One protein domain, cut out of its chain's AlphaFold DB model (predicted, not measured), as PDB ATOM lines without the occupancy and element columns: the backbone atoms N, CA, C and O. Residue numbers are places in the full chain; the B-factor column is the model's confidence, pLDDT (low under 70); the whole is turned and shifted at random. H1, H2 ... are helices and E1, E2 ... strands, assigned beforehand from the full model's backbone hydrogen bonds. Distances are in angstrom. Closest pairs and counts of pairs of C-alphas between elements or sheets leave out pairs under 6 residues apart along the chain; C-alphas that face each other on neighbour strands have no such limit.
ATOM      1  N   GLY A  14       8.260   7.712  33.471       87.19
ATOM      2  CA  GLY A  14       7.478   8.467  34.449       87.19
ATOM      3  C   GLY A  14       6.455   9.410  33.814       87.19
ATOM      4  O   GLY A  14       5.308   9.444  34.252       87.19
ATOM      5  N   LEU A  15       6.824  10.154  32.762       89.62
ATOM      6  CA  LEU A  15       5.851  11.016  32.083       89.62
ATOM      7  C   LEU A  15       4.795  10.194  31.341       89.62
ATOM      8  O   LEU A  15       3.612  10.507  31.444       89.62
ATOM      9  N   GLN A  16       5.199   9.122  30.660       91.25
ATOM     10  CA  GLN A  16       4.252   8.238  29.978       91.25
ATOM     11  C   GLN A  16       3.302   7.558  30.967       91.25
ATOM     12  O   GLN A  16       2.100   7.519  30.727       91.25
ATOM     13  N   MET A  17       3.803   7.122  32.128       92.12
ATOM     14  CA  MET A  17       2.970   6.614  33.218       92.12
ATOM     15  C   MET A  17       1.980   7.679  33.697       92.12
ATOM     16  O   MET A  17       0.785   7.421  33.715       92.12
ATOM     17  N   LYS A  18       2.417   8.917  33.959       92.25
ATOM     18  CA  LYS A  18       1.499  10.024  34.295       92.25
ATOM     19  C   LYS A  18       0.405  10.227  33.234       92.25
ATOM     20  O   LYS A  18      -0.712  10.639  33.558       92.25
ATOM     21  N   ALA A  19       0.729  10.012  31.963       94.62
ATOM     22  CA  ALA A  19      -0.175  10.261  30.850       94.62
ATOM     23  C   ALA A  19      -1.155   9.105  30.587       94.62
ATOM     24  O   ALA A  19      -2.326   9.351  30.296       94.62
ATOM     25  N   ARG A  20      -0.704   7.862  30.736       95.44
ATOM     26  CA  ARG A  20      -1.462   6.659  30.362       95.44
ATOM     27  C   ARG A  20      -2.023   5.890  31.554       95.44
ATOM     28  O   ARG A  20      -3.052   5.243  31.417       95.44
ATOM     29  N   ASP A  21      -1.389   6.011  32.713       95.00
ATOM     30  CA  ASP A  21      -1.781   5.369  33.968       95.00
ATOM     31  C   ASP A  21      -1.600   6.335  35.159       95.00
ATOM     32  O   ASP A  21      -0.748   6.144  36.034       95.00
ATOM     33  N   PRO A  22      -2.364   7.445  35.191       94.00
ATOM     34  CA  PRO A  22      -2.218   8.457  36.229       94.00
ATOM     35  C   PRO A  22      -2.589   7.944  37.622       94.00
ATOM     36  O   PRO A  22      -2.170   8.564  38.587       94.00
ATOM     37  N   ILE A  23      -3.340   6.846  37.750       94.38
ATOM     38  CA  ILE A  23      -3.768   6.292  39.047       94.38
ATOM     39  C   ILE A  23      -2.551   5.793  39.835       94.38
ATOM     40  O   ILE A  23      -2.448   6.001  41.040       94.38
ATOM     41  N   ASN A  24      -1.576   5.206  39.137       90.69
ATOM     42  CA  ASN A  24      -0.321   4.752  39.736       90.69
ATOM     43  C   ASN A  24       0.752   5.853  39.821       90.69
ATOM     44  O   ASN A  24       1.880   5.582  40.233       90.69
ATOM     45  N   PHE A  25       0.417   7.094  39.450       90.06
ATOM     46  CA  PHE A  25       1.350   8.226  39.441       90.06
ATOM     47  C   PHE A  25       0.895   9.408  40.316       90.06
ATOM     48  O   PHE A  25       1.722  10.058  40.953       90.06
ATOM     49  N   LEU A  26      -0.403   9.715  40.333       87.44
ATOM     50  CA  LEU A  26      -1.028  10.827  41.049       87.44
ATOM     51  C   LEU A  26      -2.011  10.263  42.070       87.44
ATOM     52  O   LEU A  26      -2.985   9.617  41.695       87.44
ATOM     53  N   ALA A  27      -1.796  10.563  43.349       88.88
ATOM     54  CA  ALA A  27      -2.678  10.102  44.421       88.88
ATOM     55  C   ALA A  27      -4.115  10.631  44.266       88.88
ATOM     56  O   ALA A  27      -5.064  10.009  44.734       88.88
ATOM     57  N   GLU A  28      -4.273  11.777  43.608       89.38
ATOM     58  CA  GLU A  28      -5.549  12.443  43.375       89.38
ATOM     59  C   GLU A  28      -6.316  11.885  42.168       89.38
ATOM     60  O   GLU A  28      -7.462  12.281  41.963       89.38
ATOM     61  N   ALA A  29      -5.720  11.018  41.344       92.25
ATOM     62  CA  ALA A  29      -6.418  10.397  40.221       92.25
ATOM     63  C   ALA A  29      -7.240   9.189  40.699       92.25
ATOM     64  O   ALA A  29      -6.707   8.264  41.304       92.25
ATOM     65  N   GLU A  30      -8.540   9.186  40.407       95.06
ATOM     66  CA  GLU A  30      -9.458   8.093  40.761       95.06
ATOM     67  C   GLU A  30      -9.670   7.117  39.601       95.06
ATOM     68  O   GLU A  30      -9.759   5.909  39.808       95.06
ATOM     69  N   SER A  31      -9.756   7.628  38.371       95.69
ATOM     70  CA  SER A  31      -9.894   6.802  37.171       95.69
ATOM     71  C   SER A  31      -9.261   7.464  35.954       95.69
ATOM     72  O   SER A  31      -9.099   8.688  35.903       95.69
ATOM     73  N   CYS A  32      -8.901   6.652  34.963       97.00
ATOM     74  CA  CYS A  32      -8.423   7.129  33.677       97.00
ATOM     75  C   CYS A  32      -8.753   6.128  32.576       97.00
ATOM     76  O   CYS A  32      -8.258   5.005  32.599       97.00
ATOM     77  N   ASP A  33      -9.516   6.577  31.587       97.75
ATOM     78  CA  ASP A  33      -9.865   5.794  30.407       97.75
ATOM     79  C   ASP A  33      -9.308   6.480  29.160       97.75
ATOM     80  O   ASP A  33      -9.615   7.644  28.893       97.75
ATOM     81  N   ILE A  34      -8.489   5.776  28.378       98.19
ATOM     82  CA  ILE A  34      -8.066   6.247  27.054       98.19
ATOM     83  C   ILE A  34      -9.199   5.932  26.076       98.19
ATOM     84  O   ILE A  34      -9.539   4.771  25.863       98.19
ATOM     85  N   THR A  35      -9.811   6.970  25.511       97.88
ATOM     86  CA  THR A  35     -11.003   6.845  24.658       97.88
ATOM     87  C   THR A  35     -10.682   6.847  23.168       97.88
ATOM     88  O   THR A  35     -11.524   6.445  22.371       97.88
ATOM     89  N   ASP A  36      -9.500   7.334  22.797       97.88
ATOM     90  CA  ASP A  36      -8.997   7.368  21.423       97.88
ATOM     91  C   ASP A  36      -7.466   7.373  21.472       97.88
ATOM     92  O   ASP A  36      -6.907   8.216  22.171       97.88
ATOM     93  N   ASP A  37      -6.789   6.436  20.806       97.62
ATOM     94  CA  ASP A  37      -5.329   6.263  20.893       97.62
ATOM     95  C   ASP A  37      -4.699   6.169  19.500       97.62
ATOM     96  O   ASP A  37      -4.992   5.266  18.710       97.62
ATOM     97  N   HIS A  38      -3.802   7.108  19.210       96.56
ATOM     98  CA  HIS A  38      -3.007   7.176  17.989       96.56
ATOM     99  C   HIS A  38      -1.503   7.232  18.309       96.56
ATOM    100  O   HIS A  38      -0.729   7.891  17.613       96.56
ATOM    101  N   GLY A  39      -1.073   6.538  19.368       93.94
ATOM    102  CA  GLY A  39       0.323   6.488  19.797       93.94
ATOM    103  C   GLY A  39       0.695   7.728  20.604       93.94
ATOM    104  O   GLY A  39       0.221   7.917  21.719       93.94
ATOM    105  N   ASP A  40       1.532   8.605  20.056       94.69
ATOM    106  CA  ASP A  40       1.981   9.807  20.776       94.69
ATOM    107  C   ASP A  40       0.879  10.874  20.899       94.69
ATOM    108  O   ASP A  40       1.061  11.885  21.571       94.69
ATOM    109  N   ASN A  41      -0.266  10.674  20.249       97.00
ATOM    110  CA  ASN A  41      -1.444  11.518  20.375       97.00
ATOM    111  C   ASN A  41      -2.637  10.660  20.790       97.00
ATOM    112  O   ASN A  41      -2.936   9.664  20.135       97.00
ATOM    113  N   PHE A  42      -3.305  11.026  21.877       98.06
ATOM    114  CA  PHE A  42      -4.467  10.288  22.357       98.06
ATOM    115  C   PHE A  42      -5.405  11.178  23.166       98.06
ATOM    116  O   PHE A  42      -5.023  12.223  23.690       98.06
ATOM    117  N   THR A  43      -6.656  10.751  23.296       98.31
ATOM    118  CA  THR A  43      -7.640  11.373  24.180       98.31
ATOM    119  C   THR A  43      -7.895  10.467  25.372       98.31
ATOM    120  O   THR A  43      -8.146   9.273  25.217       98.31
ATOM    121  N   ARG A  44      -7.885  11.048  26.573       97.69
ATOM    122  CA  ARG A  44      -8.248  10.358  27.813       97.69
ATOM    123  C   ARG A  44      -9.363  11.072  28.559       97.69
ATOM    124  O   ARG A  44      -9.522  12.288  28.445       97.69
ATOM    125  N   GLN A  45     -10.097  10.333  29.373       97.06
ATOM    126  CA  GLN A  45     -10.993  10.856  30.391       97.06
ATOM    127  C   GLN A  45     -10.411  10.513  31.754       97.06
ATOM    128  O   GLN A  45     -10.265   9.341  32.077       97.06
ATOM    129  N   VAL A  46     -10.057  11.531  32.533       95.44
ATOM    130  CA  VAL A  46      -9.488  11.359  33.875       95.44
ATOM    131  C   VAL A  46     -10.445  11.911  34.922       95.44
ATOM    132  O   VAL A  46     -10.949  13.029  34.783       95.44
ATOM    133  N   LEU A  47     -10.709  11.133  35.966       93.75
ATOM    134  CA  LEU A  47     -11.444  11.581  37.143       93.75
ATOM    135  C   LEU A  47     -10.450  11.875  38.265       93.75
ATOM    136  O   LEU A  47      -9.583  11.054  38.557       93.75
ATOM    137  N   PHE A  48     -10.583  13.047  38.883       91.00
ATOM    138  CA  PHE A  48      -9.795  13.434  40.050       91.00
ATOM    139  C   PHE A  48     -10.678  13.474  41.295       91.00
ATOM    140  O   PHE A  48     -11.861  13.814  41.205       91.00
ATOM    141  N   GLN A  49     -10.076  13.210  42.452       88.75
ATOM    142  CA  GLN A  49     -10.735  13.296  43.750       88.75
ATOM    143  C   GLN A  49     -11.417  14.655  43.938       88.75
ATOM    144  O   GLN A  49     -10.856  15.715  43.653       88.75
ATOM    145  N   GLY A  50     -12.660  14.622  44.419       84.44
ATOM    146  CA  GLY A  50     -13.467  15.824  44.648       84.44
ATOM    147  C   GLY A  50     -14.071  16.451  43.383       84.44
ATOM    148  O   GLY A  50     -14.781  17.455  43.485       84.44
ATOM    149  N   VAL A  51     -13.855  15.869  42.199       85.50
ATOM    150  CA  VAL A  51     -14.500  16.286  40.947       85.50
ATOM    151  C   VAL A  51     -15.636  15.318  40.614       85.50
ATOM    152  O   VAL A  51     -15.459  14.112  40.623       85.50
ATOM    153  N   SER A  52     -16.826  15.831  40.291       87.62
ATOM    154  CA  SER A  52     -18.015  14.986  40.063       87.62
ATOM    155  C   SER A  52     -18.127  14.383  38.660       87.62
ATOM    156  O   SER A  52     -19.014  13.568  38.413       87.62
ATOM    157  N   LYS A  53     -17.290  14.822  37.715       91.00
ATOM    158  CA  LYS A  53     -17.305  14.368  36.320       91.00
ATOM    159  C   LYS A  53     -15.878  14.218  35.792       91.00
ATOM    160  O   LYS A  53     -15.059  15.093  36.081       91.00
ATOM    161  N   PRO A  54     -15.598  13.191  34.972       94.06
ATOM    162  CA  PRO A  54     -14.313  13.071  34.298       94.06
ATOM    163  C   PRO A  54     -14.007  14.289  33.420       94.06
ATOM    164  O   PRO A  54     -14.896  14.883  32.804       94.06
ATOM    165  N   ILE A  55     -12.729  14.647  33.348       93.31
ATOM    166  CA  ILE A  55     -12.203  15.691  32.475       93.31
ATOM    167  C   ILE A  55     -11.633  15.016  31.230       93.31
ATOM    168  O   ILE A  55     -10.702  14.216  31.318       93.31
ATOM    169  N   THR A  56     -12.164  15.368  30.059       96.31
ATOM    170  CA  THR A  56     -11.571  14.975  28.778       96.31
ATOM    171  C   THR A  56     -10.293  15.768  28.531       96.31
ATOM    172  O   THR A  56     -10.305  17.003  28.556       96.31
ATOM    173  N   GLN A  57      -9.199  15.060  28.259       97.12
ATOM    174  CA  GLN A  57      -7.912  15.640  27.913       97.12
ATOM    175  C   GLN A  57      -7.424  15.094  26.575       97.12
ATOM    176  O   GLN A  57      -7.368  13.883  26.383       97.12
ATOM    177  N   GLN A  58      -7.044  16.000  25.684       98.25
ATOM    178  CA  GLN A  58      -6.234  15.710  24.510       98.25
ATOM    179  C   GLN A  58      -4.775  15.712  24.954       98.25
ATOM    180  O   GLN A  58      -4.319  16.690  25.552       98.25
ATOM    181  N   VAL A  59      -4.073  14.615  24.706       98.12
ATOM    182  CA  VAL A  59      -2.706  14.395  25.158       98.12
ATOM    183  C   VAL A  59      -1.789  14.292  23.951       98.12
ATOM    184  O   VAL A  59      -2.060  13.528  23.029       98.12
ATOM    185  N   GLN A  60      -0.705  15.063  23.971       97.56
ATOM    186  CA  GLN A  60       0.380  14.950  23.005       97.56
ATOM    187  C   GLN A  60       1.679  14.653  23.749       97.56
ATOM    188  O   GLN A  60       2.163  15.466  24.538       97.56
ATOM    189  N   GLU A  61       2.255  13.493  23.473       95.00
ATOM    190  CA  GLU A  61       3.593  13.124  23.899       95.00
ATOM    191  C   GLU A  61       4.620  13.665  22.898       95.00
ATOM    192  O   GLU A  61       4.459  13.578  21.680       95.00
ATOM    193  N   TYR A  62       5.694  14.238  23.425       92.06
ATOM    194  CA  TYR A  62       6.887  14.621  22.684       92.06
ATOM    195  C   TYR A  62       8.024  13.766  23.229       92.06
ATOM    196  O   TYR A  62       8.573  14.072  24.293       92.06
ATOM    197  N   SER A  63       8.330  12.662  22.538       83.62
ATOM    198  CA  SER A  63       9.228  11.609  23.033       83.62
ATOM    199  C   SER A  63      10.494  12.173  23.685       83.62
ATOM    200  O   SER A  63      11.292  12.867  23.053       83.62
ATOM    201  N   GLY A  64      10.672  11.857  24.970       79.44
ATOM    202  CA  GLY A  64      11.858  12.215  25.753       79.44
ATOM    203  C   GLY A  64      11.963  13.683  26.161       79.44
ATOM    204  O   GLY A  64      12.931  14.039  26.825       79.44
ATOM    205  N   ALA A  65      10.993  14.519  25.791       87.31
ATOM    206  CA  ALA A  65      11.044  15.959  26.001       87.31
ATOM    207  C   ALA A  65       9.855  16.483  26.804       87.31
ATOM    208  O   ALA A  65      10.056  17.215  27.764       87.31
ATOM    209  N   ALA A  66       8.618  16.146  26.440       93.69
ATOM    210  CA  ALA A  66       7.459  16.733  27.102       93.69
ATOM    211  C   ALA A  66       6.182  15.909  26.937       93.69
ATOM    212  O   ALA A  66       6.089  15.064  26.052       93.69
ATOM    213  N   ILE A  67       5.182  16.202  27.765       96.12
ATOM    214  CA  ILE A  67       3.791  15.814  27.526       96.12
ATOM    215  C   ILE A  67       2.890  17.018  27.757       96.12
ATOM    216  O   ILE A  67       2.975  17.689  28.790       96.12
ATOM    217  N   ASP A  68       2.015  17.252  26.792       97.19
ATOM    218  CA  ASP A  68       0.996  18.284  26.809       97.19
ATOM    219  C   ASP A  68      -0.379  17.682  27.077       97.19
ATOM    220  O   ASP A  68      -0.787  16.733  26.413       97.19
ATOM    221  N   PHE A  69      -1.106  18.265  28.021       96.75
ATOM    222  CA  PHE A  69      -2.467  17.903  28.376       96.75
ATOM    223  C   PHE A  69      -3.368  19.110  28.140       96.75
ATOM    224  O   PHE A  69      -3.349  20.072  28.911       96.75
ATOM    225  N   HIS A  70      -4.205  19.058  27.113       96.62
ATOM    226  CA  HIS A  70      -5.180  20.098  26.816       96.62
ATOM    227  C   HIS A  70      -6.591  19.639  27.189       96.62
ATOM    228  O   HIS A  70      -7.032  18.569  26.788       96.62
ATOM    229  N   SER A  71      -7.324  20.444  27.957       94.62
ATOM    230  CA  SER A  71      -8.697  20.158  28.387       94.62
ATOM    231  C   SER A  71      -9.647  21.225  27.828       94.62
ATOM    232  O   SER A  71      -9.831  22.274  28.454       94.62
ATOM    233  N   PRO A  72     -10.265  20.993  26.651       90.94
ATOM    234  CA  PRO A  72     -11.080  22.001  25.970       90.94
ATOM    235  C   PRO A  72     -12.261  22.513  26.806       90.94
ATOM    236  O   PRO A  72     -12.566  23.704  26.792       90.94
ATOM    237  N   SER A  73     -12.910  21.626  27.568       88.25
ATOM    238  CA  SER A  73     -14.106  21.943  28.364       88.25
ATOM    239  C   SER A  73     -13.834  22.928  29.501       88.25
ATOM    240  O   SER A  73     -14.693  23.744  29.832       88.25
ATOM    241  N   THR A  74     -12.636  22.881  30.080       86.00
ATOM    242  CA  THR A  74     -12.198  23.765  31.166       86.00
ATOM    243  C   THR A  74     -11.298  24.891  30.669       86.00
ATOM    244  O   THR A  74     -10.939  25.762  31.456       86.00
ATOM    245  N   LYS A  75     -10.945  24.900  29.373       89.25
ATOM    246  CA  LYS A  75      -9.960  25.810  28.768       89.25
ATOM    247  C   LYS A  75      -8.615  25.795  29.504       89.25
ATOM    248  O   LYS A  75      -7.938  26.820  29.585       89.25
ATOM    249  N   THR A  76      -8.238  24.642  30.055       91.75
ATOM    250  CA  THR A  76      -6.973  24.474  30.779       91.75
ATOM    251  C   THR A  76      -5.961  23.706  29.949       91.75
ATOM    252  O   THR A  76      -6.324  22.816  29.179       91.75
ATOM    253  N   ARG A  77      -4.681  24.015  30.145       94.94
ATOM    254  CA  ARG A  77      -3.567  23.279  29.546       94.94
ATOM    255  C   ARG A  77      -2.478  23.049  30.581       94.94
ATOM    256  O   ARG A  77      -2.149  23.965  31.334       94.94
ATOM    257  N   VAL A  78      -1.937  21.841  30.618       94.75
ATOM    258  CA  VAL A  78      -0.809  21.473  31.473       94.75
ATOM    259  C   VAL A  78       0.298  20.941  30.586       94.75
ATOM    260  O   VAL A  78       0.068  20.006  29.834       94.75
ATOM    261  N   MET A  79       1.494  21.511  30.687       96.00
ATOM    262  CA  MET A  79       2.678  21.004  29.994       96.00
ATOM    263  C   MET A  79       3.700  20.541  31.023       96.00
ATOM    264  O   MET A  79       4.080  21.295  31.921       96.00
ATOM    265  N   ASN A  80       4.149  19.303  30.869       94.56
ATOM    266  CA  ASN A  80       5.218  18.703  31.645       94.56
ATOM    267  C   ASN A  80       6.443  18.557  30.746       94.56
ATOM    268  O   ASN A  80       6.429  17.703  29.867       94.56
ATOM    269  N   THR A  81       7.491  19.342  30.982       94.25
ATOM    270  CA  THR A  81       8.704  19.345  30.150       94.25
ATOM    271  C   THR A  81       9.897  18.828  30.938       94.25
ATOM    272  O   THR A  81      10.175  19.312  32.034       94.25
ATOM    273  N   LEU A  82      10.616  17.872  30.365       91.81
ATOM    274  CA  LEU A  82      11.915  17.407  30.826       91.81
ATOM    275  C   LEU A  82      13.023  18.153  30.098       91.81
ATOM    276  O   LEU A  82      13.034  18.263  28.873       91.81
ATOM    277  N   SER A  83      13.984  18.621  30.873       89.50
ATOM    278  CA  SER A  83      15.226  19.205  30.389       89.50
ATOM    279  C   SER A  83      16.394  18.669  31.206       89.50
ATOM    280  O   SER A  83      16.200  18.174  32.316       89.50
ATOM    281  N   PHE A  84      17.602  18.801  30.675       87.69
ATOM    282  CA  PHE A  84      18.838  18.459  31.371       87.69
ATOM    283  C   PHE A  84      19.712  19.704  31.448       87.69
ATOM    284  O   PHE A  84      19.733  20.499  30.505       87.69
ATOM    285  N   ASP A  85      20.378  19.903  32.581       86.44
ATOM    286  CA  ASP A  85      21.390  20.949  32.709       86.44
ATOM    287  C   ASP A  85      22.772  20.467  32.236       86.44
ATOM    288  O   ASP A  85      22.943  19.327  31.807       86.44
ATOM    289  N   GLU A  86      23.777  21.342  32.318       90.12
ATOM    290  CA  GLU A  86      25.159  21.046  31.906       90.12
ATOM    291  C   GLU A  86      25.823  19.910  32.709       90.12
ATOM    292  O   GLU A  86      26.896  19.443  32.342       90.12
ATOM    293  N   SER A  87      25.216  19.478  33.820       93.38
ATOM    294  CA  SER A  87      25.686  18.384  34.678       93.38
ATOM    295  C   SER A  87      24.838  17.114  34.534       93.38
ATOM    296  O   SER A  87      24.852  16.275  35.436       93.38
ATOM    297  N   ASP A  88      24.064  16.990  33.451       84.75
ATOM    298  CA  ASP A  88      23.125  15.889  33.192       84.75
ATOM    299  C   ASP A  88      22.056  15.703  34.284       84.75
ATOM    300  O   ASP A  88      21.442  14.637  34.414       84.75
ATOM    301  N   ARG A  89      21.770  16.741  35.082       87.69
ATOM    302  CA  ARG A  89      20.681  16.672  36.060       87.69
ATOM    303  C   ARG A  89      19.357  16.911  35.358       87.69
ATOM    304  O   ARG A  89      19.159  17.924  34.689       87.69
ATOM    305  N   MET A  90      18.428  15.985  35.560       86.31
ATOM    306  CA  MET A  90      17.076  16.086  35.027       86.31
ATOM    307  C   MET A  90      16.269  17.140  35.793       86.31
ATOM    308  O   MET A  90      16.139  17.080  37.017       86.31
ATOM    309  N   VAL A  91      15.668  18.068  35.056       89.69
ATOM    310  CA  VAL A  91      14.748  19.090  35.556       89.69
ATOM    311  C   VAL A  91      13.380  18.853  34.926       89.69
ATOM    312  O   VAL A  91      13.255  18.796  33.703       89.69
ATOM    313  N   LEU A  92      12.348  18.721  35.762       90.75
ATOM    314  CA  LEU A  92      10.956  18.617  35.327       90.75
ATOM    315  C   LEU A  92      10.235  19.939  35.594       90.75
ATOM    316  O   LEU A  92      10.028  20.325  36.744       90.75
ATOM    317  N   THR A  93       9.828  20.611  34.524       93.38
ATOM    318  CA  THR A  93       9.069  21.862  34.581       93.38
ATOM    319  C   THR A  93       7.585  21.586  34.378       93.38
ATOM    320  O   THR A  93       7.198  20.894  33.436       93.38
ATOM    321  N   TYR A  94       6.752  22.165  35.243       92.19
ATOM    322  CA  TYR A  94       5.296  22.134  35.125       92.19
ATOM    323  C   TYR A  94       4.792  23.514  34.716       92.19
ATOM    324  O   TYR A  94       5.073  24.504  35.388       92.19
ATOM    325  N   THR A  95       4.023  23.577  33.635       93.56
ATOM    326  CA  THR A  95       3.360  24.802  33.178       93.56
ATOM    327  C   THR A  95       1.854  24.608  33.224       93.56
ATOM    328  O   THR A  95       1.357  23.604  32.721       93.56
ATOM    329  N   PHE A  96       1.132  25.580  33.781       92.19
ATOM    330  CA  PHE A  96      -0.326  25.563  33.885       92.19
ATOM    331  C   PHE A  96      -0.911  26.808  33.220       92.19
ATOM    332  O   PHE A  96      -0.522  27.930  33.538       92.19
ATOM    333  N   ILE A  97      -1.872  26.617  32.320       91.06
ATOM    334  CA  ILE A  97      -2.641  27.686  31.677       91.06
ATOM    335  C   ILE A  97      -4.112  27.476  32.026       91.06
ATOM    336  O   ILE A  97      -4.620  26.361  31.908       91.06
ATOM    337  N   GLY A  98      -4.799  28.541  32.446       83.12
ATOM    338  CA  GLY A  98      -6.214  28.480  32.834       83.12
ATOM    339  C   GLY A  98      -6.466  27.910  34.237       83.12
ATOM    340  O   GLY A  98      -7.617  27.682  34.596       83.12
ATOM    341  N   GLY A  99      -5.413  27.707  35.036       73.88
ATOM    342  CA  GLY A  99      -5.486  27.155  36.392       73.88
ATOM    343  C   GLY A  99      -5.115  25.672  36.470       73.88
ATOM    344  O   GLY A  99      -4.740  25.051  35.475       73.88
ATOM    345  N   ILE A 100      -5.191  25.112  37.678       71.19
ATOM    346  CA  ILE A 100      -4.926  23.690  37.926       71.19
ATOM    347  C   ILE A 100      -6.215  22.905  37.626       71.19
ATOM    348  O   ILE A 100      -7.252  23.205  38.226       71.19
ATOM    349  N   PRO A 101      -6.195  21.909  36.718       64.50
ATOM    350  CA  PRO A 101      -7.369  21.083  36.444       64.50
ATOM    351  C   PRO A 101      -7.913  20.433  37.721       64.50
ATOM    352  O   PRO A 101      -7.150  19.936  38.542       64.50
ATOM    353  N   GLY A 102      -9.233  20.458  37.902       61.34
ATOM    354  CA  GLY A 102      -9.892  19.927  39.104       61.34
ATOM    355  C   GLY A 102      -9.850  20.850  40.329       61.34
ATOM    356  O   GLY A 102     -10.680  20.703  41.221       61.34
ATOM    357  N   TYR A 103      -8.984  21.865  40.352       68.94
ATOM    358  CA  TYR A 103      -8.927  22.829  41.447       68.94
ATOM    359  C   TYR A 103      -9.893  23.993  41.208       68.94
ATOM    360  O   TYR A 103      -9.675  24.852  40.351       68.94
ATOM    361  N   LYS A 104     -10.967  24.046  41.998       64.25
ATOM    362  CA  LYS A 104     -11.834  25.223  42.114       64.25
ATOM    363  C   LYS A 104     -11.661  25.802  43.516       64.25
ATOM    364  O   LYS A 104     -12.210  25.227  44.455       64.25
ATOM    365  N   PRO A 105     -10.905  26.899  43.694       65.81
ATOM    366  CA  PRO A 105     -10.792  27.504  45.011       65.81
ATOM    367  C   PRO A 105     -12.180  27.968  45.470       65.81
ATOM    368  O   PRO A 105     -12.943  28.543  44.688       65.81
ATOM    369  N   THR A 106     -12.524  27.699  46.729       72.44
ATOM    370  CA  THR A 106     -13.761  28.222  47.317       72.44
ATOM    371  C   THR A 106     -13.693  29.746  47.398       72.44
ATOM    372  O   THR A 106     -12.609  30.335  47.414       72.44
ATOM    373  N   LEU A 107     -14.847  30.412  47.484       72.19
ATOM    374  CA  LEU A 107     -14.874  31.858  47.716       72.19
ATOM    375  C   LEU A 107     -14.183  32.233  49.035       72.19
ATOM    376  O   LEU A 107     -13.542  33.282  49.087       72.19
ATOM    377  N   GLU A 108     -14.259  31.395  50.077       75.56
ATOM    378  CA  GLU A 108     -13.459  31.607  51.290       75.56
ATOM    379  C   GLU A 108     -11.961  31.543  50.991       75.56
ATOM    380  O   GLU A 108     -11.236  32.459  51.374       75.56
ATOM    381  N   ARG A 109     -11.504  30.541  50.231       77.50
ATOM    382  CA  ARG A 109     -10.086  30.401  49.894       77.50
ATOM    383  C   ARG A 109      -9.576  31.555  49.034       77.50
ATOM    384  O   ARG A 109      -8.471  32.036  49.251       77.50
ATOM    385  N   ILE A 110     -10.381  32.045  48.091       72.50
ATOM    386  CA  ILE A 110     -10.046  33.241  47.303       72.50
ATOM    387  C   ILE A 110      -9.911  34.457  48.227       72.50
ATOM    388  O   ILE A 110      -8.951  35.211  48.108       72.50
ATOM    389  N   ARG A 111     -10.835  34.638  49.180       75.69
ATOM    390  CA  ARG A 111     -10.778  35.746  50.149       75.69
ATOM    391  C   ARG A 111      -9.552  35.664  51.057       75.69
ATOM    392  O   ARG A 111      -8.985  36.704  51.375       75.69
ATOM    393  N   GLU A 112      -9.143  34.468  51.468       78.25
ATOM    394  CA  GLU A 112      -7.898  34.249  52.214       78.25
ATOM    395  C   GLU A 112      -6.674  34.607  51.376       78.25
ATOM    396  O   GLU A 112      -5.870  35.422  51.811       78.25
ATOM    397  N   LEU A 113      -6.581  34.105  50.142       72.81
ATOM    398  CA  LEU A 113      -5.460  34.397  49.241       72.81
ATOM    399  C   LEU A 113      -5.341  35.894  48.910       72.81
ATOM    400  O   LEU A 113      -4.231  36.407  48.766       72.81
ATOM    401  N   VAL A 114      -6.467  36.611  48.825       75.38
ATOM    402  CA  VAL A 114      -6.490  38.076  48.679       75.38
ATOM    403  C   VAL A 114      -5.985  38.765  49.950       75.38
ATOM    404  O   VAL A 114      -5.179  39.688  49.860       75.38
ATOM    405  N   LYS A 115      -6.407  38.316  51.142       77.75
ATOM    406  CA  LYS A 115      -5.904  38.849  52.423       77.75
ATOM    407  C   LYS A 115      -4.410  38.587  52.622       77.75
ATOM    408  O   LYS A 115      -3.721  39.428  53.185       77.75
ATOM    409  N   GLU A 116      -3.923  37.447  52.143       82.88
ATOM    410  CA  GLU A 116      -2.509  37.058  52.147       82.88
ATOM    411  C   GLU A 116      -1.687  37.803  51.075       82.88
ATOM    412  O   GLU A 116      -0.474  37.630  51.005       82.88
ATOM    413  N   GLY A 117      -2.321  38.619  50.222       72.88
ATOM    414  CA  GLY A 117      -1.654  39.361  49.146       72.88
ATOM    415  C   GLY A 117      -1.177  38.491  47.978       72.88
ATOM    416  O   GLY A 117      -0.457  38.975  47.109       72.88
TER     417      GLY A 117
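This is residues 14 to 117 of the 122 residues of an uncharacterized protein of Coprinopsis cinerea (strain Okayama-7 / 130 / ATCC MYA-4618 / FGSC 9003) (UniProt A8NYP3). One six-stranded antiparallel sheet, twisted and curled like a cupped hand, wraps round the short helix H1 in its hollow, while residues 106 to 112 stick out at the far end of a tail that leads into H2. Five hairpins in succession make the sheet, whose order across is E1 E2 E3 E4 E5 E6, the same as along the chain. The printed part has 104 residues, with two named helices and six named strands in the order H1 E1 E2 E3 E4 E5 E6 H2, and its class is mixed, helices and strands. It is only just compact, close to loose, with a radius of gyration of the C-alphas of 15.4 A, and it spans 41 by 39 by 23 A.

H1, residues 14 to 20, is on the sheet, which curls round it. E1, residues 29 to 37, is an edge strand and forms a hairpin with E2, residues 41 to 48, at 158 degrees between directions; N 33 and O 45 are 2.9 A apart. E2 and E3, residues 55 to 62, stand at 137 degrees, with N 44 and O 57 at 2.9 A. E3 and E4, residues 66 to 71, stand at 157 degrees, with N 60 and O 68 at 3.0 A. E4 and E5, residues 76 to 84, are antiparallel at 176 degrees, with N 69 and O 78 at 2.8 A. E5 and the other edge strand, E6, residues 90 to 97, stand at 163 degrees, with N 81 and O 93 at 2.9 A. The closest C-alphas of H1 and E4 are those of Leu 15 and Ile 67, 6.9 A apart, and those of H1 and E1 are Arg 20 and Ile 34, 7.4 A apart. H2, residues 107 to 115, is not on the sheet and is apart from H1. In H1 and H2 every O i to N i+4 pair is within hydrogen-bond range.

H1 begins at C-alpha 14, (7.478, 8.467, 34.449), and is 10.0 A long. E1 measures 19.8 A, E2 21.5 A, E3 21.5 A, E4 16.6 A, E5 26.5 A and E6 23.1 A. E5 ends at C-alpha 84, (18.838, 18.459, 31.371). H2 is 12.3 A long and ends at C-alpha 115, (-5.904, 38.849, 52.423).

The two C-alphas farthest apart, those of His 38 and Lys 115, are 46.9 A apart. The printed part has no cut, and no link is long. Mean pLDDT of the printed part is 88.8; residues 101 to 105, in the link from E6 to H2, are under 70.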